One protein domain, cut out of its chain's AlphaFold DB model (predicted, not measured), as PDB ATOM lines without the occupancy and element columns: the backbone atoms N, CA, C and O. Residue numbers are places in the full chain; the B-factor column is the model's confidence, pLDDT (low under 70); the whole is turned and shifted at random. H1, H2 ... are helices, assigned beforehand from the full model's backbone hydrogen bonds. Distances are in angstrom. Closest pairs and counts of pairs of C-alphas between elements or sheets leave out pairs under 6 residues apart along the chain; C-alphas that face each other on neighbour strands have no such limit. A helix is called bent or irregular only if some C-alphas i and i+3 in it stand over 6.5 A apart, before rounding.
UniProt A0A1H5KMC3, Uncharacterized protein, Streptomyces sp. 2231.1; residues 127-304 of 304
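AT A GLANCE: This is residues 127 to 304 of the 304 residues of an uncharacterized protein of Streptomyces sp. 2231.1 (UniProt A0A1H5KMC3). Two groups of helices stand side by side: H6, H7, H8 and H9 form a compact four-helix bundle, while the long H5 with H4, H3 and H1 forms a looser group, with the short H2 between H3 and H5. The two groups meet chiefly where H1 packs on H6. The printed part has 178 residues with nine named helices, H1 to H9 in chain order, and no named strand; the class is all helix. The whole is compact, with a radius of gyration of the C-alphas of 16.5 A and spans of 43 by 38 by 24 A.

IN THESE COORDINATES: Find C-alpha 192 at (56.021, 4.111, -6.372); from there H5, the longest helix, runs 35.2 A to C-alpha 215 at (66.087, 18.847, 24.013). Before it come H4, residues 172 to 187, 22.2 A; H3, residues 156 to 167, 16.4 A; H2, residues 143 to 146; and H1, residues 127 to 141, 21.0 A. After it look for H6, residues 218 to 239, 31.1 A, with a kink of 25 degrees near residue 225; H7, residues 246 to 262, 23.5 A, irregular, with C-alphas 248 and 251 7.6 A apart; H8, residues 267 to 277, 15.1 A; and H9, residues 286 to 303, 26.2 A, ending at C-alpha 303 (74.374, 37.631, 11.268).

HOW THE PARTS SIT: H1, H5, H6, H7, H8 and H9 are an up-and-down bundle, each running against the one before it. Start at H5: it touches H4, closest at the C-alphas of Arg 181 and Phe 201, 5.0 A, in a hairpin at a shallow tilt of 18 degrees. H3 and H4 form another hairpin, closest at C-alphas 162 and 175, 6.4 A. H2 touches H5 at C-alphas 143 and 202, 6.7 A. H1 touches H3 at a steep tilt of 48 degrees, with C-alphas 132 and 164 5.7 A apart, and only just touches H5, with 3 pairs of C-alphas within 8 A. H1 touches H6 the same way at a shallow tilt of 29 degrees; C-alphas 141 and 228 are closest, 3.9 A. Beyond H6, three hairpins follow: H6 and H7, closest C-alphas 233 and 249, 6.0 A; H7 and H8, 253 and 277, 4.9 A; H8 and H9, 272 and 296, 6.4 A. H9 touches H6 at C-alphas 293 and 230, 6.7 A. H4 and H8 are apart. Every O i to N i+4 pair is within hydrogen-bond range in H1, H3, H5, H8 and H9, against 10 of 12 in H4, 17 of 18 in H6 and 11 of 13 in H7; H2 is too short for such a pair.

THE WHOLE: The C-alphas of Pro 189 and Pro 267 are the farthest apart, 48.4 A. The printed part has no cut, and no link is long. Mean pLDDT of the printed part is 88.6; look for values under 70 at residues 148 to 154.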
ATOM      1  N   ARG A 127      77.157  31.466  19.644       81.25
ATOM      2  CA  ARG A 127      77.233  31.745  18.208       81.25
ATOM      3  C   ARG A 127      77.327  30.467  17.361       81.25
ATOM      4  O   ARG A 127      76.575  30.289  16.409       81.25
ATOM      5  N   VAL A 128      78.252  29.566  17.704       84.56
ATOM      6  CA  VAL A 128      78.434  28.301  16.971       84.56
ATOM      7  C   VAL A 128      77.218  27.400  17.149       84.56
ATOM      8  O   VAL A 128      76.817  26.735  16.196       84.56
ATOM      9  N   ARG A 129      76.618  27.397  18.342       86.88
ATOM     10  CA  ARG A 129      75.397  26.649  18.637       86.88
ATOM     11  C   ARG A 129      74.235  27.127  17.758       86.88
ATOM     12  O   ARG A 129      73.700  26.323  17.002       86.88
ATOM     13  N   ARG A 130      73.941  28.434  17.738       88.44
ATOM     14  CA  ARG A 130      72.895  29.041  16.890       88.44
ATOM     15  C   ARG A 130      73.107  28.745  15.407       88.44
ATOM     16  O   ARG A 130      72.163  28.367  14.721       88.44
ATOM     17  N   GLN A 131      74.349  28.842  14.926       89.25
ATOM     18  CA  GLN A 131      74.685  28.493  13.546       89.25
ATOM     19  C   GLN A 131      74.379  27.023  13.231       89.25
ATOM     20  O   GLN A 131      73.846  26.734  12.164       89.25
ATOM     21  N   LEU A 132      74.691  26.094  14.141       91.19
ATOM     22  CA  LEU A 132      74.376  24.678  13.945       91.19
ATOM     23  C   LEU A 132      72.862  24.444  13.911       91.19
ATOM     24  O   LEU A 132      72.383  23.804  12.981       91.19
ATOM     25  N   PHE A 133      72.102  25.007  14.856       91.94
ATOM     26  CA  PHE A 133      70.638  24.897  14.856       91.94
ATOM     27  C   PHE A 133      70.013  25.500  13.595       91.94
ATOM     28  O   PHE A 133      69.118  24.889  13.010       91.94
ATOM     29  N   PHE A 134      70.531  26.634  13.120       91.62
ATOM     30  CA  PHE A 134      70.106  27.232  11.860       91.62
ATOM     31  C   PHE A 134      70.402  26.321  10.659       91.62
ATOM     32  O   PHE A 134      69.521  26.078   9.836       91.62
ATOM     33  N   THR A 135      71.610  25.761  10.563       91.06
ATOM     34  CA  THR A 135      71.971  24.811   9.499       91.06
ATOM     35  C   THR A 135      71.048  23.587   9.516       91.06
ATOM     36  O   THR A 135      70.481  23.231   8.483       91.06
ATOM     37  N   ILE A 136      70.815  22.988  10.689       93.12
ATOM     38  CA  ILE A 136      69.916  21.833  10.840       93.12
ATOM     39  C   ILE A 136      68.490  22.205  10.412       93.12
ATOM     40  O   ILE A 136      67.879  21.480   9.628       93.12
ATOM     41  N   GLY A 137      67.968  23.344  10.872       91.06
ATOM     42  CA  GLY A 137      66.634  23.821  10.506       91.06
ATOM     43  C   GLY A 137      66.489  24.111   9.010       91.06
ATOM     44  O   GLY A 137      65.468  23.778   8.411       91.06
ATOM     45  N   SER A 138      67.532  24.655   8.375       89.94
ATOM     46  CA  SER A 138      67.574  24.884   6.925       89.94
ATOM     47  C   SER A 138      67.429  23.580   6.159       89.94
ATOM     48  O   SER A 138      66.583  23.473   5.275       89.94
ATOM     49  N   HIS A 139      68.207  22.564   6.525       91.06
ATOM     50  CA  HIS A 139      68.103  21.245   5.915       91.06
ATOM     51  C   HIS A 139      66.755  20.576   6.200       91.06
ATOM     52  O   HIS A 139      66.178  19.994   5.288       91.06
ATOM     53  N   ALA A 140      66.209  20.705   7.412       88.75
ATOM     54  CA  ALA A 140      64.897  20.160   7.763       88.75
ATOM     55  C   ALA A 140      63.766  20.764   6.906       88.75
ATOM     56  O   ALA A 140      62.914  20.032   6.391       88.75
ATOM     57  N   GLY A 141      63.801  22.082   6.679       82.75
ATOM     58  CA  GLY A 141      62.803  22.800   5.883       82.75
ATOM     59  C   GLY A 141      62.797  22.423   4.400       82.75
ATOM     60  O   GLY A 141      61.758  22.510   3.746       82.75
ATOM     61  N   VAL A 142      63.934  21.961   3.868       83.69
ATOM     62  CA  VAL A 142      64.078  21.475   2.484       83.69
ATOM     63  C   VAL A 142      64.655  20.060   2.429       83.69
ATOM     64  O   VAL A 142      65.465  19.745   1.562       83.69
ATOM     65  N   LYS A 143      64.221  19.176   3.335       84.31
ATOM     66  CA  LYS A 143      64.808  17.834   3.527       84.31
ATOM     67  C   LYS A 143      64.892  16.974   2.271       84.31
ATOM     68  O   LYS A 143      65.798  16.162   2.151       84.31
ATOM     69  N   PHE A 144      64.018  17.182   1.290       81.56
ATOM     70  CA  PHE A 144      64.102  16.482   0.004       81.56
ATOM     71  C   PHE A 144      65.372  16.818  -0.796       81.56
ATOM     72  O   PHE A 144      65.803  15.995  -1.596       81.56
ATOM     73  N   ASN A 145      66.008  17.966  -0.546       82.25
ATOM     74  CA  ASN A 145      67.296  18.334  -1.142       82.25
ATOM     75  C   ASN A 145      68.474  17.544  -0.547       82.25
ATOM     76  O   ASN A 145      69.525  17.471  -1.171       82.25
ATOM     77  N   LEU A 146      68.305  16.922   0.627       83.62
ATOM     78  CA  LEU A 146      69.325  16.045   1.213       83.62
ATOM     79  C   LEU A 146      69.520  14.771   0.386       83.62
ATOM     80  O   LEU A 146      70.575  14.138   0.445       83.62
ATOM     81  N   ILE A 147      68.511  14.385  -0.394       79.25
ATOM     82  CA  ILE A 147      68.579  13.223  -1.269       79.25
ATOM     83  C   ILE A 147      69.415  13.607  -2.497       79.25
ATOM     84  O   ILE A 147      69.054  14.543  -3.215       79.25
ATOM     85  N   PRO A 148      70.520  12.901  -2.781       66.06
ATOM     86  CA  PRO A 148      71.368  13.261  -3.901       66.06
ATOM     87  C   PRO A 148      70.663  13.084  -5.251       66.06
ATOM     88  O   PRO A 148      69.980  12.077  -5.466       66.06
ATOM     89  N   PRO A 149      70.896  13.986  -6.218       58.12
ATOM     90  CA  PRO A 149      70.546  13.724  -7.604       58.12
ATOM     91  C   PRO A 149      71.463  12.611  -8.138       58.12
ATOM     92  O   PRO A 149      72.652  12.833  -8.322       58.12
ATOM     93  N   MET A 150      70.910  11.406  -8.328       56.91
ATOM     94  CA  MET A 150      71.466  10.254  -9.069       56.91
ATOM     95  C   MET A 150      73.008  10.225  -9.209       56.91
ATOM     96  O   MET A 150      73.560  10.769 -10.164       56.91
ATOM     97  N   GLY A 151      73.703   9.509  -8.312       51.56
ATOM     98  CA  GLY A 151      75.102   9.084  -8.519       51.56
ATOM     99  C   GLY A 151      76.156   9.606  -7.534       51.56
ATOM    100  O   GLY A 151      77.287   9.129  -7.579       51.56
ATOM    101  N   THR A 152      75.816  10.519  -6.622       57.03
ATOM    102  CA  THR A 152      76.725  10.998  -5.559       57.03
ATOM    103  C   THR A 152      76.109  10.757  -4.187       57.03
ATOM    104  O   THR A 152      75.285  11.546  -3.750       57.03
ATOM    105  N   TYR A 153      76.464   9.663  -3.513       62.78
ATOM    106  CA  TYR A 153      75.970   9.357  -2.167       62.78
ATOM    107  C   TYR A 153      77.134   9.230  -1.162       62.78
ATOM    108  O   TYR A 153      78.091   8.513  -1.475       62.78
ATOM    109  N   PRO A 154      77.039   9.846   0.037       65.69
ATOM    110  CA  PRO A 154      76.010  10.814   0.451       65.69
ATOM    111  C   PRO A 154      76.112  12.134  -0.337       65.69
ATOM    112  O   PRO A 154      77.149  12.424  -0.932       65.69
ATOM    113  N   SER A 155      75.037  12.931  -0.366       79.25
ATOM    114  CA  SER A 155      75.130  14.316  -0.848       79.25
ATOM    115  C   SER A 155      75.964  15.156   0.132       79.25
ATOM    116  O   SER A 155      76.065  14.825   1.321       79.25
ATOM    117  N   ASP A 156      76.541  16.258  -0.350       83.81
ATOM    118  CA  ASP A 156      77.234  17.220   0.516       83.81
ATOM    119  C   ASP A 156      76.278  17.767   1.591       83.81
ATOM    120  O   ASP A 156      76.641  17.819   2.765       83.81
ATOM    121  N   ASP A 157      75.027  18.063   1.216       84.19
ATOM    122  CA  ASP A 157      73.997  18.567   2.131       84.19
ATOM    123  C   ASP A 157      73.620  17.542   3.213       84.19
ATOM    124  O   ASP A 157      73.445  17.901   4.375       84.19
ATOM    125  N   LEU A 158      73.524  16.252   2.867       87.44
ATOM    126  CA  LEU A 158      73.288  15.186   3.846       87.44
ATOM    127  C   LEU A 158      74.464  15.055   4.813       87.44
ATOM    128  O   LEU A 158      74.260  14.909   6.016       87.44
ATOM    129  N   SER A 159      75.692  15.136   4.304       87.75
ATOM    130  CA  SER A 159      76.895  15.061   5.138       87.75
ATOM    131  C   SER A 159      76.991  16.255   6.094       87.75
ATOM    132  O   SER A 159      77.306  16.079   7.275       87.75
ATOM    133  N   GLU A 160      76.677  17.460   5.610       88.88
ATOM    134  CA  GLU A 160      76.611  18.687   6.409       88.88
ATOM    135  C   GLU A 160      75.533  18.580   7.498       88.88
ATOM    136  O   GLU A 160      75.812  18.849   8.669       88.88
ATOM    137  N   PHE A 161      74.343  18.084   7.146       92.19
ATOM    138  CA  PHE A 161      73.237  17.871   8.078       92.19
ATOM    139  C   PHE A 161      73.575  16.876   9.198       92.19
ATOM    140  O   PHE A 161      73.412  17.200  10.375       92.19
ATOM    141  N   LEU A 162      74.090  15.690   8.855       91.38
ATOM    142  CA  LEU A 162      74.464  14.669   9.841       91.38
ATOM    143  C   LEU A 162      75.584  15.171  10.762       91.38
ATOM    144  O   LEU A 162      75.495  15.021  11.978       91.38
ATOM    145  N   THR A 163      76.588  15.847  10.199       90.38
ATOM    146  CA  THR A 163      77.670  16.459  10.984       90.38
ATOM    147  C   THR A 163      77.129  17.516  11.946       90.38
ATOM    148  O   THR A 163      77.584  17.612  13.086       90.38
ATOM    149  N   ALA A 164      76.160  18.329  11.516       90.81
ATOM    150  CA  ALA A 164      75.561  19.341  12.374       90.81
ATOM    151  C   ALA A 164      74.770  18.711  13.534       90.81
ATOM    152  O   ALA A 164      74.946  19.147  14.672       90.81
ATOM    153  N   LEU A 165      73.984  17.658  13.267       90.94
ATOM    154  CA  LEU A 165      73.256  16.887  14.283       90.94
ATOM    155  C   LEU A 165      74.201  16.284  15.333       90.94
ATOM    156  O   LEU A 165      74.000  16.484  16.531       90.94
ATOM    157  N   GLU A 166      75.277  15.623  14.904       89.25
ATOM    158  CA  GLU A 166      76.274  15.060  15.824       89.25
ATOM    159  C   GLU A 166      76.918  16.147  16.698       89.25
ATOM    160  O   GLU A 166      77.116  15.965  17.900       89.25
ATOM    161  N   ARG A 167      77.217  17.319  16.120       87.81
ATOM    162  CA  ARG A 167      77.848  18.430  16.848       87.81
ATOM    163  C   ARG A 167      76.946  19.072  17.896       87.81
ATOM    164  O   ARG A 167      77.481  19.625  18.854       87.81
ATOM    165  N   VAL A 168      75.625  19.015  17.731       87.31
ATOM    166  CA  VAL A 168      74.666  19.457  18.760       87.31
ATOM    167  C   VAL A 168      74.280  18.331  19.727       87.31
ATOM    168  O   VAL A 168      73.424  18.529  20.582       87.31
ATOM    169  N   GLY A 169      74.942  17.171  19.635       84.56
ATOM    170  CA  GLY A 169      74.797  16.069  20.583       84.56
ATOM    171  C   GLY A 169      73.668  15.091  20.264       84.56
ATOM    172  O   GLY A 169      73.272  14.335  21.149       84.56
ATOM    173  N   VAL A 170      73.146  15.078  19.034       87.25
ATOM    174  CA  VAL A 170      72.174  14.059  18.610       87.25
ATOM    175  C   VAL A 170      72.885  12.711  18.480       87.25
ATOM    176  O   VAL A 170      73.902  12.596  17.795       87.25
ATOM    177  N   ASP A 171      72.349  11.696  19.162       85.38
ATOM    178  CA  ASP A 171      72.913  10.345  19.202       85.38
ATOM    179  C   ASP A 171      72.910   9.691  17.808       85.38
ATOM    180  O   ASP A 171      72.004   9.895  16.995       85.38
ATOM    181  N   ARG A 172      73.897   8.824  17.564       86.12
ATOM    182  CA  ARG A 172      73.963   7.971  16.375       86.12
ATOM    183  C   ARG A 172      72.739   7.091  16.185       86.12
ATOM    184  O   ARG A 172      72.349   6.847  15.052       86.12
ATOM    185  N   GLN A 173      72.063   6.696  17.261       87.00
ATOM    186  CA  GLN A 173      70.783   5.986  17.170       87.00
ATOM    187  C   GLN A 173      69.722   6.757  16.363       87.00
ATOM    188  O   GLN A 173      68.830   6.135  15.789       87.00
ATOM    189  N   LEU A 174      69.829   8.089  16.293       86.75
ATOM    190  CA  LEU A 174      68.933   8.959  15.531       86.75
ATOM    191  C   LEU A 174      69.511   9.354  14.163       86.75
ATOM    192  O   LEU A 174      68.742   9.551  13.223       86.75
ATOM    193  N   THR A 175      70.838   9.432  14.010       88.88
ATOM    194  CA  THR A 175      71.478   9.792  12.728       88.88
ATOM    195  C   THR A 175      71.714   8.594  11.796       88.88
ATOM    196  O   THR A 175      71.596   8.743  10.575       88.88
ATOM    197  N   ASP A 176      71.946   7.390  12.326       88.94
ATOM    198  CA  ASP A 176      72.136   6.159  11.544       88.94
ATOM    199  C   ASP A 176      70.905   5.811  10.678       88.94
ATOM    200  O   ASP A 176      71.083   5.501   9.492       88.94
ATOM    201  N   PRO A 177      69.651   5.909  11.180       92.38
ATOM    202  CA  PRO A 177      68.463   5.695  10.356       92.38
ATOM    203  C   PRO A 177      68.350   6.674   9.186       92.38
ATOM    204  O   PRO A 177      67.925   6.268   8.104       92.38
ATOM    205  N   ILE A 178      68.748   7.939   9.366       92.06
ATOM    206  CA  ILE A 178      68.739   8.941   8.290       92.06
ATOM    207  C   ILE A 178      69.685   8.501   7.176       92.06
ATOM    208  O   ILE A 178      69.294   8.469   6.006       92.06
ATOM    209  N   ASN A 179      70.908   8.110   7.539       87.88
ATOM    210  CA  ASN A 179      71.901   7.661   6.573       87.88
ATOM    211  C   ASN A 179      71.417   6.407   5.822       87.88
ATOM    212  O   ASN A 179      71.436   6.376   4.591       87.88
ATOM    213  N   ALA A 180      70.887   5.417   6.547       88.75
ATOM    214  CA  ALA A 180      70.341   4.194   5.960       88.75
ATOM    215  C   ALA A 180      69.184   4.474   4.986       88.75
ATOM    216  O   ALA A 180      69.178   3.962   3.868       88.75
ATOM    217  N   ARG A 181      68.230   5.340   5.357       91.62
ATOM    218  CA  ARG A 181      67.113   5.698   4.468       91.62
ATOM    219  C   ARG A 181      67.554   6.499   3.256       91.62
ATOM    220  O   ARG A 181      66.990   6.315   2.184       91.62
ATOM    221  N   ALA A 182      68.574   7.338   3.384       87.88
ATOM    222  CA  ALA A 182      69.134   8.020   2.228       87.88
ATOM    223  C   ALA A 182      69.767   7.028   1.229       87.88
ATOM    224  O   ALA A 182      69.618   7.209   0.020       87.88
ATOM    225  N   ALA A 183      70.410   5.954   1.713       86.06
ATOM    226  CA  ALA A 183      70.903   4.873   0.854       86.06
ATOM    227  C   ALA A 183      69.754   4.116   0.170       86.06
ATOM    228  O   ALA A 183      69.835   3.844  -1.028       86.06
ATOM    229  N   ASP A 184      68.666   3.833   0.898       88.88
ATOM    230  CA  ASP A 184      67.464   3.200   0.334       88.88
ATOM    231  C   ASP A 184      66.889   4.030  -0.822       88.88
ATOM    232  O   ASP A 184      66.556   3.482  -1.870       88.88
ATOM    233  N   VAL A 185      66.802   5.357  -0.660       86.50
ATOM    234  CA  VAL A 185      66.320   6.258  -1.719       86.50
ATOM    235  C   VAL A 185      67.245   6.231  -2.933       86.50
ATOM    236  O   VAL A 185      66.763   6.161  -4.061       86.50
ATOM    237  N   ALA A 186      68.563   6.251  -2.718       85.00
ATOM    238  CA  ALA A 186      69.543   6.196  -3.802       85.00
ATOM    239  C   ALA A 186      69.498   4.869  -4.585       85.00
ATOM    240  O   ALA A 186      69.822   4.847  -5.772       85.00
ATOM    241  N   ALA A 187      69.095   3.774  -3.935       86.75
ATOM    242  CA  ALA A 187      68.960   2.455  -4.548       86.75
ATOM    243  C   ALA A 187      67.564   2.182  -5.146       86.75
ATOM    244  O   ALA A 187      67.406   1.228  -5.912       86.75
ATOM    245  N   ALA A 188      66.546   2.974  -4.794       85.56
ATOM    246  CA  ALA A 188      65.166   2.715  -5.187       85.56
ATOM    247  C   ALA A 188      64.923   2.999  -6.686       85.56
ATOM    248  O   ALA A 188      65.308   4.058  -7.190       85.56
ATOM    249  N   PRO A 189      64.233   2.100  -7.416       87.00
ATOM    250  CA  PRO A 189      63.859   2.355  -8.801       87.00
ATOM    251  C   PRO A 189      62.774   3.432  -8.883       87.00
ATOM    252  O   PRO A 189      61.916   3.542  -8.004       87.00
ATOM    253  N   ALA A 190      62.780   4.194  -9.979       86.06
ATOM    254  CA  ALA A 190      61.777   5.222 -10.242       86.06
ATOM    255  C   ALA A 190      60.338   4.667 -10.176       86.06
ATOM    256  O   ALA A 190      60.075   3.534 -10.582       86.06
ATOM    257  N   GLY A 191      59.403   5.491  -9.696       86.62
ATOM    258  CA  GLY A 191      57.995   5.130  -9.510       86.62
ATOM    259  C   GLY A 191      57.601   5.042  -8.035       86.62
ATOM    260  O   GLY A 191      58.182   5.716  -7.186       86.62
ATOM    261  N   GLU A 192      56.604   4.214  -7.722       88.62
ATOM    262  CA  GLU A 192      56.021   4.111  -6.372       88.62
ATOM    263  C   GLU A 192      57.045   3.731  -5.294       88.62
ATOM    264  O   GLU A 192      56.978   4.230  -4.173       88.62
ATOM    265  N   GLN A 193      58.024   2.888  -5.632       86.25
ATOM    266  CA  GLN A 193      59.062   2.457  -4.692       86.25
ATOM    267  C   GLN A 193      59.993   3.607  -4.300       86.25
ATOM    268  O   GLN A 193      60.278   3.778  -3.115       86.25
ATOM    269  N   PHE A 194      60.414   4.427  -5.269       85.75
ATOM    270  CA  PHE A 194      61.171   5.649  -4.999       85.75
ATOM    271  C   PHE A 194      60.371   6.610  -4.120       85.75
ATOM    272  O   PHE A 194      60.874   7.064  -3.097       85.75
ATOM    273  N   VAL A 195      59.102   6.861  -4.457       84.44
ATOM    274  CA  VAL A 195      58.227   7.743  -3.667       84.44
ATOM    275  C   VAL A 195      58.096   7.244  -2.223       84.44
ATOM    276  O   VAL A 195      58.277   8.017  -1.283       84.44
ATOM    277  N   ALA A 196      57.860   5.947  -2.024       87.94
ATOM    278  CA  ALA A 196      57.780   5.352  -0.693       87.94
ATOM    279  C   ALA A 196      59.101   5.465   0.091       87.94
ATOM    280  O   ALA A 196      59.077   5.703   1.300       87.94
ATOM    281  N   ALA A 197      60.252   5.313  -0.573       88.12
ATOM    282  CA  ALA A 197      61.560   5.497   0.054       88.12
ATOM    283  C   ALA A 197      61.783   6.959   0.480       88.12
ATOM    284  O   ALA A 197      62.244   7.206   1.593       88.12
ATOM    285  N   VAL A 198      61.398   7.922  -0.365       85.75
ATOM    286  CA  VAL A 198      61.491   9.363  -0.074       85.75
ATOM    287  C   VAL A 198      60.663   9.734   1.158       85.75
ATOM    288  O   VAL A 198      61.151  10.464   2.021       85.75
ATOM    289  N   PHE A 199      59.441   9.209   1.288       89.25
ATOM    290  CA  PHE A 199      58.611   9.454   2.471       89.25
ATOM    291  C   PHE A 199      59.217   8.857   3.743       89.25
ATOM    292  O   PHE A 199      59.325   9.557   4.745       89.25
ATOM    293  N   LYS A 200      59.715   7.616   3.694       91.69
ATOM    294  CA  LYS A 200      60.408   7.000   4.841       91.69
ATOM    295  C   LYS A 200      61.670   7.761   5.245       91.69
ATOM    296  O   LYS A 200      61.998   7.819   6.425       91.69
ATOM    297  N   PHE A 201      62.392   8.327   4.279       91.69
ATOM    298  CA  PHE A 201      63.524   9.210   4.550       91.69
ATOM    299  C   PHE A 201      63.077  10.502   5.249       91.69
ATOM    300  O   PHE A 201      63.661  10.894   6.255       91.69
ATOM    301  N   ALA A 202      62.013  11.137   4.757       89.00
ATOM    302  CA  ALA A 202      61.451  12.326   5.387       89.00
ATOM    303  C   ALA A 202      61.005  12.062   6.837       89.00
ATOM    304  O   ALA A 202      61.296  12.880   7.704       89.00
ATOM    305  N   GLU A 203      60.372  10.916   7.106       91.00
ATOM    306  CA  GLU A 203      59.933  10.509   8.448       91.00
ATOM    307  C   GLU A 203      61.097  10.399   9.445       91.00
ATOM    308  O   GLU A 203      60.985  10.875  10.573       91.00
ATOM    309  N   VAL A 204      62.231   9.806   9.048       93.69
ATOM    310  CA  VAL A 204      63.389   9.683   9.956       93.69
ATOM    311  C   VAL A 204      64.108  11.014  10.181       93.69
ATOM    312  O   VAL A 204      64.612  11.247  11.278       93.69
ATOM    313  N   VAL A 205      64.125  11.906   9.183       92.44
ATOM    314  CA  VAL A 205      64.619  13.280   9.363       92.44
ATOM    315  C   VAL A 205      63.718  14.035  10.339       92.44
ATOM    316  O   VAL A 205      64.229  14.662  11.265       92.44
ATOM    317  N   ASP A 206      62.395  13.934  10.176       89.12
ATOM    318  CA  ASP A 206      61.429  14.568  11.076       89.12
ATOM    319  C   ASP A 206      61.613  14.062  12.510       89.12
ATOM    320  O   ASP A 206      61.811  14.882  13.404       89.12
ATOM    321  N   ALA A 207      61.699  12.743  12.715       88.06
ATOM    322  CA  ALA A 207      61.929  12.147  14.031       88.06
ATOM    323  C   ALA A 207      63.205  12.674  14.713       88.06
ATOM    324  O   ALA A 207      63.164  13.065  15.879       88.06
ATOM    325  N   ALA A 208      64.330  12.745  13.992       89.56
ATOM    326  CA  ALA A 208      65.573  13.277  14.552       89.56
ATOM    327  C   ALA A 208      65.457  14.768  14.906       89.56
ATOM    328  O   ALA A 208      65.952  15.205  15.948       89.56
ATOM    329  N   THR A 209      64.788  15.558  14.062       90.06
ATOM    330  CA  THR A 209      64.574  16.984  14.339       90.06
ATOM    331  C   THR A 209      63.570  17.221  15.462       90.06
ATOM    332  O   THR A 209      63.743  18.172  16.216       90.06
ATOM    333  N   ASP A 210      62.570  16.358  15.637       87.69
ATOM    334  CA  ASP A 210      61.624  16.425  16.752       87.69
ATOM    335  C   ASP A 210      62.320  16.124  18.077       87.69
ATOM    336  O   ASP A 210      62.193  16.906  19.019       87.69
ATOM    337  N   THR A 211      63.169  15.093  18.129       85.00
ATOM    338  CA  THR A 211      64.001  14.854  19.314       85.00
ATOM    339  C   THR A 211      64.921  16.039  19.601       85.00
ATOM    340  O   THR A 211      65.056  16.448  20.753       85.00
ATOM    341  N   LEU A 212      65.525  16.646  18.575       86.88
ATOM    342  CA  LEU A 212      66.329  17.853  18.767       86.88
ATOM    343  C   LEU A 212      65.497  19.006  19.358       86.88
ATOM    344  O   LEU A 212      65.971  19.689  20.263       86.88
ATOM    345  N   ARG A 213      64.257  19.209  18.892       83.88
ATOM    346  CA  ARG A 213      63.345  20.243  19.414       83.88
ATOM    347  C   ARG A 213      62.987  20.013  20.882       83.88
ATOM    348  O   ARG A 213      62.898  20.984  21.625       83.88
ATOM    349  N   GLU A 214      62.806  18.762  21.301       83.25
ATOM    350  CA  GLU A 214      62.495  18.406  22.695       83.25
ATOM    351  C   GLU A 214      63.642  18.720  23.666       83.25
ATOM    352  O   GLU A 214      63.396  19.035  24.830       83.25
ATOM    353  N   HIS A 215      64.889  18.652  23.191       81.50
ATOM    354  CA  HIS A 215      66.087  18.847  24.013       81.50
ATOM    355  C   HIS A 215      66.695  20.251  23.885       81.50
ATOM    356  O   HIS A 215      67.509  20.650  24.721       81.50
ATOM    357  N   ALA A 216      66.319  21.010  22.855       87.12
ATOM    358  CA  ALA A 216      66.792  22.368  22.644       87.12
ATOM    359  C   ALA A 216      66.217  23.328  23.693       87.12
ATOM    360  O   ALA A 216      65.034  23.285  24.040       87.12
ATOM    361  N   ASN A 217      67.041  24.267  24.162       89.62
ATOM    362  CA  ASN A 217      66.500  25.420  24.873       89.62
ATOM    363  C   ASN A 217      65.697  26.307  23.900       89.62
ATOM    364  O   ASN A 217      65.730  26.143  22.679       89.62
ATOM    365  N   ARG A 218      64.969  27.280  24.452       88.56
ATOM    366  CA  ARG A 218      64.084  28.144  23.665       88.56
ATOM    367  C   ARG A 218      64.806  28.927  22.559       88.56
ATOM    368  O   ARG A 218      64.234  29.072  21.486       88.56
ATOM    369  N   ASP A 219      66.009  29.435  22.823       89.19
ATOM    370  CA  ASP A 219      66.776  30.226  21.848       89.19
ATOM    371  C   ASP A 219      67.232  29.341  20.682       89.19
ATOM    372  O   ASP A 219      66.947  29.633  19.523       89.19
ATOM    373  N   ASP A 220      67.837  28.195  20.988       90.69
ATOM    374  CA  ASP A 220      68.275  27.210  19.996       90.69
ATOM    375  C   ASP A 220      67.113  26.720  19.121       90.69
ATOM    376  O   ASP A 220      67.213  26.643  17.893       90.69
ATOM    377  N   HIS A 221      65.971  26.449  19.750       90.69
ATOM    378  CA  HIS A 221      64.755  26.061  19.055       90.69
ATOM    379  C   HIS A 221      64.245  27.159  18.107       90.69
ATOM    380  O   HIS A 221      63.808  26.864  16.994       90.69
ATOM    381  N   ASP A 222      64.314  28.427  18.512       92.88
ATOM    382  CA  ASP A 222      63.904  29.557  17.680       92.88
ATOM    383  C   ASP A 222      64.824  29.718  16.454       92.88
ATOM    384  O   ASP A 222      64.329  29.899  15.335       92.88
ATOM    385  N   TRP A 223      66.137  29.534  16.625       92.50
ATOM    386  CA  TRP A 223      67.108  29.537  15.524       92.50
ATOM    387  C   TRP A 223      66.981  28.342  14.580       92.50
ATOM    388  O   TRP A 223      67.226  28.493  13.385       92.50
ATOM    389  N   PHE A 224      66.539  27.187  15.074       93.31
ATOM    390  CA  PHE A 224      66.154  26.054  14.233       93.31
ATOM    391  C   PHE A 224      64.860  26.329  13.451       93.31
ATOM    392  O   PHE A 224      64.778  26.052  12.252       93.31
ATOM    393  N   ARG A 225      63.831  26.882  14.106       93.50
ATOM    394  CA  ARG A 225      62.509  27.078  13.485       93.50
ATOM    395  C   ARG A 225      62.521  28.103  12.364       93.50
ATOM    396  O   ARG A 225      61.721  27.985  11.440       93.50
ATOM    397  N   LEU A 226      63.391  29.104  12.449       94.62
ATOM    398  CA  LEU A 226      63.479  30.177  11.465       94.62
ATOM    399  C   LEU A 226      63.704  29.647  10.031       94.62
ATOM    400  O   LEU A 226      62.833  29.850   9.181       94.62
ATOM    401  N   PRO A 227      64.810  28.951   9.727       92.44
ATOM    402  CA  PRO A 227      65.064  28.442   8.385       92.44
ATOM    403  C   PRO A 227      64.163  27.260   7.999       92.44
ATOM    404  O   PRO A 227      63.864  27.117   6.813       92.44
ATOM    405  N   ASP A 228      63.658  26.481   8.967       92.81
ATOM    406  CA  ASP A 228      62.653  25.432   8.721       92.81
ATOM    407  C   ASP A 228      61.354  26.036   8.156       92.81
ATOM    408  O   ASP A 228      60.871  25.614   7.104       92.81
ATOM    409  N   LEU A 229      60.828  27.094   8.788       95.25
ATOM    410  CA  LEU A 229      59.638  27.805   8.307       95.25
ATOM    411  C   LEU A 229      59.873  28.456   6.940       95.25
ATOM    412  O   LEU A 229      59.025  28.322   6.059       95.25
ATOM    413  N   ILE A 230      61.018  29.117   6.736       94.19
ATOM    414  CA  ILE A 230      61.362  29.727   5.440       94.19
ATOM    415  C   ILE A 230      61.367  28.662   4.333       94.19
ATOM    416  O   ILE A 230      60.755  28.864   3.283       94.19
ATOM    417  N   GLY A 231      62.021  27.520   4.574       90.62
ATOM    418  CA  GLY A 231      62.096  26.411   3.623       90.62
ATOM    419  C   GLY A 231      60.725  25.818   3.294       90.62
ATOM    420  O   GLY A 231      60.379  25.685   2.120       90.62
ATOM    421  N   ARG A 232      59.905  25.537   4.314       91.19
ATOM    422  CA  ARG A 232      58.552  24.980   4.133       91.19
ATOM    423  C   ARG A 232      57.634  25.921   3.360       91.19
ATOM    424  O   ARG A 232      56.987  25.480   2.413       91.19
ATOM    425  N   ILE A 233      57.610  27.209   3.719       94.38
ATOM    426  CA  ILE A 233      56.828  28.219   2.988       94.38
ATOM    427  C   ILE A 233      57.286  28.248   1.525       94.38
ATOM    428  O   ILE A 233      56.450  28.204   0.626       94.38
ATOM    429  N   PHE A 234      58.598  28.256   1.271       93.00
ATOM    430  CA  PHE A 234      59.134  28.247  -0.088       93.00
ATOM    431  C   PHE A 234      58.708  27.027  -0.906       93.00
ATOM    432  O   PHE A 234      58.283  27.184  -2.051       93.00
ATOM    433  N   VAL A 235      58.773  25.825  -0.331       89.56
ATOM    434  CA  VAL A 235      58.343  24.596  -1.010       89.56
ATOM    435  C   VAL A 235      56.855  24.650  -1.358       89.56
ATOM    436  O   VAL A 235      56.495  24.325  -2.490       89.56
ATOM    437  N   VAL A 236      55.998  25.096  -0.433       91.38
ATOM    438  CA  VAL A 236      54.550  25.197  -0.675       91.38
ATOM    439  C   VAL A 236      54.243  26.234  -1.754       91.38
ATOM    440  O   VAL A 236      53.594  25.895  -2.740       91.38
ATOM    441  N   VAL A 237      54.778  27.457  -1.637       91.88
ATOM    442  CA  VAL A 237      54.567  28.520  -2.637       91.88
ATOM    443  C   VAL A 237      55.031  28.076  -4.021       91.88
ATOM    444  O   VAL A 237      54.315  28.265  -4.997       91.88
ATOM    445  N   ARG A 238      56.202  27.435  -4.121       91.50
ATOM    446  CA  ARG A 238      56.711  26.905  -5.392       91.50
ATOM    447  C   ARG A 238      55.808  25.821  -5.982       91.50
ATOM    448  O   ARG A 238      55.710  25.733  -7.202       91.50
ATOM    449  N   THR A 239      55.215  24.974  -5.146       89.94
ATOM    450  CA  THR A 239      54.393  23.838  -5.595       89.94
ATOM    451  C   THR A 239      53.012  24.285  -6.060       89.94
ATOM    452  O   THR A 239      52.495  23.736  -7.024       89.94
ATOM    453  N   CYS A 240      52.437  25.285  -5.393       91.19
ATOM    454  CA  CYS A 240      51.123  25.838  -5.709       91.19
ATOM    455  C   CYS A 240      51.165  26.957  -6.755       91.19
ATOM    456  O   CYS A 240      50.135  27.542  -7.023       91.19
ATOM    457  N   TRP A 241      52.327  27.330  -7.296       89.81
ATOM    458  CA  TRP A 241      52.404  28.416  -8.272       89.81
ATOM    459  C   TRP A 241      51.923  27.956  -9.662       89.81
ATOM    460  O   TRP A 241      52.426  26.936 -10.146       89.81
ATOM    461  N   PRO A 242      51.094  28.742 -10.386       92.31
ATOM    462  CA  PRO A 242      50.713  30.142 -10.138       92.31
ATOM    463  C   PRO A 242      49.420  30.354  -9.335       92.31
ATOM    464  O   PRO A 242      48.971  31.496  -9.222       92.31
ATOM    465  N   GLU A 243      48.792  29.297  -8.824       92.94
ATOM    466  CA  GLU A 243      47.641  29.411  -7.933       92.94
ATOM    467  C   GLU A 243      48.001  30.156  -6.630       92.94
ATOM    468  O   GLU A 243      49.170  30.309  -6.273       92.94
ATOM    469  N   ASP A 244      46.989  30.674  -5.925       92.94
ATOM    470  CA  ASP A 244      47.198  31.389  -4.664       92.94
ATOM    471  C   ASP A 244      47.545  30.397  -3.535       92.94
ATOM    472  O   ASP A 244      46.695  29.592  -3.149       92.94
ATOM    473  N   PRO A 245      48.772  30.430  -2.978       93.50
ATOM    474  CA  PRO A 245      49.187  29.508  -1.928       93.50
ATOM    475  C   PRO A 245      48.742  29.943  -0.522       93.50
ATOM    476  O   PRO A 245      49.065  29.235   0.433       93.50
ATOM    477  N   SER A 246      48.091  31.106  -0.361       90.56
ATOM    478  CA  SER A 246      47.908  31.777   0.941       90.56
ATOM    479  C   SER A 246      47.266  30.870   1.993       90.56
ATOM    480  O   SER A 246      47.851  30.669   3.056       90.56
ATOM    481  N   GLU A 247      46.169  30.182   1.653       92.19
ATOM    482  CA  GLU A 247      45.473  29.269   2.577       92.19
ATOM    483  C   GLU A 247      46.377  28.151   3.132       92.19
ATOM    484  O   GLU A 247      46.151  27.645   4.232       92.19
ATOM    485  N   HIS A 248      47.425  27.765   2.396       93.12
ATOM    486  CA  HIS A 248      48.365  26.723   2.805       93.12
ATOM    487  C   HIS A 248      49.547  27.249   3.625       93.12
ATOM    488  O   HIS A 248      50.212  26.462   4.304       93.12
ATOM    489  N   VAL A 249      49.844  28.552   3.561       95.38
ATOM    490  CA  VAL A 249      51.035  29.136   4.197       95.38
ATOM    491  C   VAL A 249      50.735  30.165   5.278       95.38
ATOM    492  O   VAL A 249      51.648  30.464   6.045       95.38
ATOM    493  N   ASP A 250      49.510  30.674   5.403       94.56
ATOM    494  CA  ASP A 250      49.178  31.764   6.332       94.56
ATOM    495  C   ASP A 250      49.576  31.445   7.779       94.56
ATOM    496  O   ASP A 250      50.335  32.201   8.382       94.56
ATOM    497  N   GLY A 251      49.227  30.265   8.303       96.38
ATOM    498  CA  GLY A 251      49.638  29.870   9.658       96.38
ATOM    499  C   GLY A 251      51.161  29.735   9.839       96.38
ATOM    500  O   GLY A 251      51.704  30.031  10.911       96.38
ATOM    501  N   MET A 252      51.891  29.330   8.790       97.12
ATOM    502  CA  MET A 252      53.361  29.287   8.817       97.12
ATOM    503  C   MET A 252      53.962  30.693   8.771       97.12
ATOM    504  O   MET A 252      54.953  30.959   9.451       97.12
ATOM    505  N   ARG A 253      53.358  31.596   7.998       97.25
ATOM    506  CA  ARG A 253      53.777  32.991   7.862       97.25
ATOM    507  C   ARG A 253      53.505  33.788   9.132       97.25
ATOM    508  O   ARG A 253      54.397  34.496   9.583       97.25
ATOM    509  N   GLU A 254      52.353  33.601   9.769       97.44
ATOM    510  CA  GLU A 254      52.050  34.144  11.099       97.44
ATOM    511  C   GLU A 254      53.062  33.651  12.141       97.44
ATOM    512  O   GLU A 254      53.626  34.440  12.899       97.44
ATOM    513  N   SER A 255      53.363  32.345  12.129       97.06
ATOM    514  CA  SER A 255      54.381  31.760  13.008       97.06
ATOM    515  C   SER A 255      55.769  32.358  12.770       97.06
ATOM    516  O   SER A 255      56.500  32.602  13.729       97.06
ATOM    517  N   LEU A 256      56.142  32.592  11.507       97.56
ATOM    518  CA  LEU A 256      57.417  33.199  11.132       97.56
ATOM    519  C   LEU A 256      57.487  34.673  11.553       97.56
ATOM    520  O   LEU A 256      58.517  35.112  12.060       97.56
ATOM    521  N   TYR A 257      56.389  35.415  11.410       97.69
ATOM    522  CA  TYR A 257      56.287  36.801  11.857       97.69
ATOM    523  C   TYR A 257      56.480  36.906  13.377       97.69
ATOM    524  O   TYR A 257      57.358  37.632  13.844       97.69
ATOM    525  N   ALA A 258      55.728  36.113  14.148       97.06
ATOM    526  CA  ALA A 258      55.834  36.069  15.609       97.06
ATOM    527  C   ALA A 258      57.214  35.575  16.084       97.06
ATOM    528  O   ALA A 258      57.721  36.011  17.119       97.06
ATOM    529  N   LEU A 259      57.844  34.669  15.328       95.62
ATOM    530  CA  LEU A 259      59.223  34.257  15.573       95.62
ATOM    531  C   LEU A 259      60.193  35.432  15.384       95.62
ATOM    532  O   LEU A 259      61.054  35.634  16.231       95.62
ATOM    533  N   GLY A 260      60.026  36.233  14.329       94.62
ATOM    534  CA  GLY A 260      60.838  37.428  14.088       94.62
ATOM    535  C   GLY A 260      60.773  38.458  15.222       94.62
ATOM    536  O   GLY A 260      61.792  39.060  15.540       94.62
ATOM    537  N   GLU A 261      59.615  38.626  15.870       94.62
ATOM    538  CA  GLU A 261      59.447  39.561  16.998       94.62
ATOM    539  C   GLU A 261      60.164  39.118  18.277       94.62
ATOM    540  O   GLU A 261      60.636  39.953  19.047       94.62
ATOM    541  N   ARG A 262      60.225  37.806  18.528       94.56
ATOM    542  CA  ARG A 262      60.791  37.260  19.770       94.56
ATOM    543  C   ARG A 262      62.262  36.874  19.666       94.56
ATOM    544  O   ARG A 262      62.893  36.673  20.701       94.56
ATOM    545  N   LEU A 263      62.777  36.708  18.448       91.69
ATOM    546  CA  LEU A 263      64.155  36.299  18.208       91.69
ATOM    547  C   LEU A 263      65.114  37.394  18.688       91.69
ATOM    548  O   LEU A 263      64.965  38.559  18.311       91.69
ATOM    549  N   ASP A 264      66.125  37.011  19.469       88.56
ATOM    550  CA  ASP A 264      67.227  37.892  19.876       88.56
ATOM    551  C   ASP A 264      68.174  38.136  18.688       88.56
ATOM    552  O   ASP A 264      69.251  37.550  18.557       88.56
ATOM    553  N   ALA A 265      67.701  38.952  17.747       88.50
ATOM    554  CA  ALA A 265      68.336  39.227  16.470       88.50
ATOM    555  C   ALA A 265      68.454  40.738  16.222       88.50
ATOM    556  O   ALA A 265      67.631  41.519  16.704       88.50
ATOM    557  N   PRO A 266      69.435  41.185  15.414       91.62
ATOM    558  CA  PRO A 266      69.540  42.589  15.035       91.62
ATOM    559  C   PRO A 266      68.238  43.108  14.394       91.62
ATOM    560  O   PRO A 266      67.654  42.391  13.575       91.62
ATOM    561  N   PRO A 267      67.825  44.371  14.636       92.06
ATOM    562  CA  PRO A 267      66.570  44.923  14.105       92.06
ATOM    563  C   PRO A 267      66.422  44.792  12.585       92.06
ATOM    564  O   PRO A 267      65.327  44.616  12.058       92.06
ATOM    565  N   ARG A 268      67.547  44.835  11.860       91.88
ATOM    566  CA  ARG A 268      67.583  44.615  10.411       91.88
ATOM    567  C   ARG A 268      67.112  43.211  10.017       91.88
ATOM    568  O   ARG A 268      66.418  43.083   9.013       91.88
ATOM    569  N   LEU A 269      67.495  42.180  10.772       92.75
ATOM    570  CA  LEU A 269      67.071  40.803  10.519       92.75
ATOM    571  C   LEU A 269      65.608  40.603  10.896       92.75
ATOM    572  O   LEU A 269      64.857  40.072  10.088       92.75
ATOM    573  N   GLN A 270      65.190  41.092  12.066       94.50
ATOM    574  CA  GLN A 270      63.789  41.028  12.498       94.50
ATOM    575  C   GLN A 270      62.859  41.648  11.449       94.50
ATOM    576  O   GLN A 270      61.896  41.015  11.020       94.50
ATOM    577  N   LYS A 271      63.220  42.834  10.940       94.06
ATOM    578  CA  LYS A 271      62.486  43.487   9.855       94.06
ATOM    579  C   LYS A 271      62.447  42.636   8.582       94.06
ATOM    580  O   LYS A 271      61.389  42.490   7.990       94.06
ATOM    581  N   ALA A 272      63.569  42.054   8.161       95.62
ATOM    582  CA  ALA A 272      63.601  41.213   6.963       95.62
ATOM    583  C   ALA A 272      62.730  39.948   7.100       95.62
ATOM    584  O   ALA A 272      62.091  39.542   6.129       95.62
ATOM    585  N   ILE A 273      62.680  39.348   8.296       97.25
ATOM    586  CA  ILE A 273      61.792  38.220   8.607       97.25
ATOM    587  C   ILE A 273      60.328  38.654   8.469       97.25
ATOM    588  O   ILE A 273      59.555  37.972   7.801       97.25
ATOM    589  N   GLN A 274      59.962  39.797   9.055       97.00
ATOM    590  CA  GLN A 274      58.604  40.350   8.996       97.00
ATOM    591  C   GLN A 274      58.195  40.720   7.566       97.00
ATOM    592  O   GLN A 274      57.123  40.324   7.120       97.00
ATOM    593  N   ASP A 275      59.067  41.400   6.817       96.44
ATOM    594  CA  ASP A 275      58.824  41.783   5.423       96.44
ATOM    595  C   ASP A 275      58.572  40.541   4.544       96.44
ATOM    596  O   ASP A 275      57.643  40.524   3.735       96.44
ATOM    597  N   PHE A 276      59.354  39.471   4.728       97.19
ATOM    598  CA  PHE A 276      59.133  38.199   4.033       97.19
ATOM    599  C   PHE A 276      57.833  37.518   4.482       97.19
ATOM    600  O   PHE A 276      57.030  37.101   3.649       97.19
ATOM    601  N   ALA A 277      57.589  37.449   5.793       97.12
ATOM    602  CA  ALA A 277      56.388  36.843   6.355       97.12
ATOM    603  C   ALA A 277      55.104  37.579   5.936       97.12
ATOM    604  O   ALA A 277      54.075  36.934   5.774       97.12
ATOM    605  N   SER A 278      55.147  38.888   5.684       97.12
ATOM    606  CA  SER A 278      54.001  39.712   5.264       97.12
ATOM    607  C   SER A 278      53.905  39.943   3.749       97.12
ATOM    608  O   SER A 278      52.974  40.606   3.291       97.12
ATOM    609  N   MET A 279      54.807  39.371   2.946       95.44
ATOM    610  CA  MET A 279      54.809  39.508   1.482       95.44
ATOM    611  C   MET A 279      53.479  39.063   0.848       95.44
ATOM    612  O   MET A 279      52.999  37.964   1.102       95.44
ATOM    613  N   LYS A 280      52.855  39.890   0.005       95.19
ATOM    614  CA  LYS A 280      51.586  39.520  -0.641       95.19
ATOM    615  C   LYS A 280      51.779  38.315  -1.575       95.19
ATOM    616  O   LYS A 280      52.717  38.314  -2.369       95.19
ATOM    617  N   LEU A 281      50.876  37.337  -1.491       92.25
ATOM    618  CA  LEU A 281      50.836  36.171  -2.372       92.25
ATOM    619  C   LEU A 281      49.556  36.180  -3.236       92.25
ATOM    620  O   LEU A 281      48.549  36.746  -2.804       92.25
ATOM    621  N   PRO A 282      49.612  35.613  -4.457       89.94
ATOM    622  CA  PRO A 282      50.849  35.349  -5.197       89.94
ATOM    623  C   PRO A 282      51.607  36.665  -5.495       89.94
ATOM    624  O   PRO A 282      51.014  37.745  -5.571       89.94
ATOM    625  N   THR A 283      52.933  36.588  -5.618       91.25
ATOM    626  CA  THR A 283      53.796  37.692  -6.082       91.25
ATOM    627  C   THR A 283      53.568  37.982  -7.575       91.25
ATOM    628  O   THR A 283      52.681  37.400  -8.198       91.25
ATOM    629  N   ALA A 284      54.349  38.872  -8.203       86.81
ATOM    630  CA  ALA A 284      54.272  39.033  -9.660       86.81
ATOM    631  C   ALA A 284      54.897  37.834 -10.394       86.81
ATOM    632  O   ALA A 284      54.432  37.429 -11.459       86.81
ATOM    633  N   THR A 285      55.959  37.257  -9.820       92.19
ATOM    634  CA  THR A 285      56.631  36.059 -10.339       92.19
ATOM    635  C   THR A 285      57.069  35.140  -9.201       92.19
ATOM    636  O   THR A 285      57.355  35.605  -8.096       92.19
ATOM    637  N   LEU A 286      57.202  33.840  -9.481       89.38
ATOM    638  CA  LEU A 286      57.817  32.898  -8.541       89.38
ATOM    639  C   LEU A 286      59.269  33.293  -8.214       89.38
ATOM    640  O   LEU A 286      59.732  33.096  -7.093       89.38
ATOM    641  N   GLU A 287      59.980  33.878  -9.179       91.50
ATOM    642  CA  GLU A 287      61.358  34.347  -9.010       91.50
ATOM    643  C   GLU A 287      61.461  35.474  -7.974       91.50
ATOM    644  O   GLU A 287      62.384  35.484  -7.162       91.50
ATOM    645  N   GLU A 288      60.495  36.394  -7.940       92.00
ATOM    646  CA  GLU A 288      60.422  37.445  -6.922       92.00
ATOM    647  C   GLU A 288      60.361  36.848  -5.508       92.00
ATOM    648  O   GLU A 288      61.152  37.233  -4.638       92.00
ATOM    649  N   PHE A 289      59.480  35.864  -5.305       92.81
ATOM    650  CA  PHE A 289      59.340  35.171  -4.028       92.81
ATOM    651  C   PHE A 289      60.606  34.372  -3.670       92.81
ATOM    652  O   PHE A 289      61.122  34.476  -2.554       92.81
ATOM    653  N   ALA A 290      61.164  33.629  -4.632       89.75
ATOM    654  CA  ALA A 290      62.397  32.861  -4.453       89.75
ATOM    655  C   ALA A 290      63.584  33.754  -4.056       89.75
ATOM    656  O   ALA A 290      64.321  33.444  -3.119       89.75
ATOM    657  N   ASN A 291      63.732  34.906  -4.714       89.38
ATOM    658  CA  ASN A 291      64.774  35.883  -4.410       89.38
ATOM    659  C   ASN A 291      64.581  36.532  -3.034       89.38
ATOM    660  O   ASN A 291      65.559  36.944  -2.408       89.38
ATOM    661  N   ALA A 292      63.346  36.671  -2.551       92.06
ATOM    662  CA  ALA A 292      63.083  37.144  -1.196       92.06
ATOM    663  C   ALA A 292      63.501  36.102  -0.143       92.06
ATOM    664  O   ALA A 292      64.226  36.446   0.792       92.06
ATOM    665  N   ALA A 293      63.137  34.831  -0.346       90.88
ATOM    666  CA  ALA A 293      63.535  33.730   0.534       90.88
ATOM    667  C   ALA A 293      65.066  33.578   0.599       90.88
ATOM    668  O   ALA A 293      65.638  33.500   1.687       90.88
ATOM    669  N   LEU A 294      65.742  33.619  -0.556       86.00
ATOM    670  CA  LEU A 294      67.202  33.518  -0.640       86.00
ATOM    671  C   LEU A 294      67.902  34.683   0.072       86.00
ATOM    672  O   LEU A 294      68.842  34.464   0.835       86.00
ATOM    673  N   ARG A 295      67.434  35.921  -0.138       87.62
ATOM    674  CA  ARG A 295      67.985  37.105   0.543       87.62
ATOM    675  C   ARG A 295      67.835  37.011   2.057       87.62
ATOM    676  O   ARG A 295      68.765  37.378   2.774       87.62
ATOM    677  N   LEU A 296      66.700  36.506   2.543       92.56
ATOM    678  CA  LEU A 296      66.490  36.297   3.973       92.56
ATOM    679  C   LEU A 296      67.452  35.238   4.528       92.56
ATOM    680  O   LEU A 296      68.123  35.502   5.522       92.56
ATOM    681  N   GLN A 297      67.594  34.090   3.860       86.62
ATOM    682  CA  GLN A 297      68.550  33.053   4.270       86.62
ATOM    683  C   GLN A 297      69.990  33.581   4.318       86.62
ATOM    684  O   GLN A 297      70.687  33.366   5.307       86.62
ATOM    685  N   GLN A 298      70.426  34.319   3.293       85.31
ATOM    686  CA  GLN A 298      71.753  34.944   3.261       85.31
ATOM    687  C   GLN A 298      71.957  35.923   4.420       85.31
ATOM    688  O   GLN A 298      73.021  35.934   5.039       85.31
ATOM    689  N   LEU A 299      70.943  36.730   4.743       86.06
ATOM    690  CA  LEU A 299      71.018  37.665   5.861       86.06
ATOM    691  C   LEU A 299      71.147  36.934   7.204       86.06
ATOM    692  O   LEU A 299      71.933  37.370   8.042       86.06
ATOM    693  N   CYS A 300      70.431  35.823   7.395       87.31
ATOM    694  CA  CYS A 300      70.581  34.984   8.582       87.31
ATOM    695  C   CYS A 300      72.009  34.434   8.708       87.31
ATOM    696  O   CYS A 300      72.616  34.583   9.763       87.31
ATOM    697  N   TYR A 301      72.578  33.879   7.629       81.75
ATOM    698  CA  TYR A 301      73.951  33.353   7.629       81.75
ATOM    699  C   TYR A 301      75.014  34.411   7.949       81.75
ATOM    700  O   TYR A 301      76.027  34.096   8.563       81.75
ATOM    701  N   LEU A 302      74.812  35.663   7.530       79.12
ATOM    702  CA  LEU A 302      75.767  36.745   7.792       79.12
ATOM    703  C   LEU A 302      75.736  37.251   9.240       79.12
ATOM    704  O   LEU A 302      76.712  37.847   9.695       79.12
ATOM    705  N   LEU A 303      74.608  37.080   9.930       77.25
ATOM    706  CA  LEU A 303      74.374  37.631  11.268       77.25
ATOM    707  C   LEU A 303      74.500  36.591  12.387       77.25
ATOM    708  O   LEU A 303      74.535  36.977  13.558       77.25
ATOM    709  N   LEU A 304      74.597  35.311  12.024       74.62
ATOM    710  CA  LEU A 304      74.980  34.198  12.892       74.62
ATOM    711  C   LEU A 304      76.502  34.031  12.982       74.62
ATOM    712  O   LEU A 304      76.967  33.474  13.994       74.62
TER     713      LEU A 304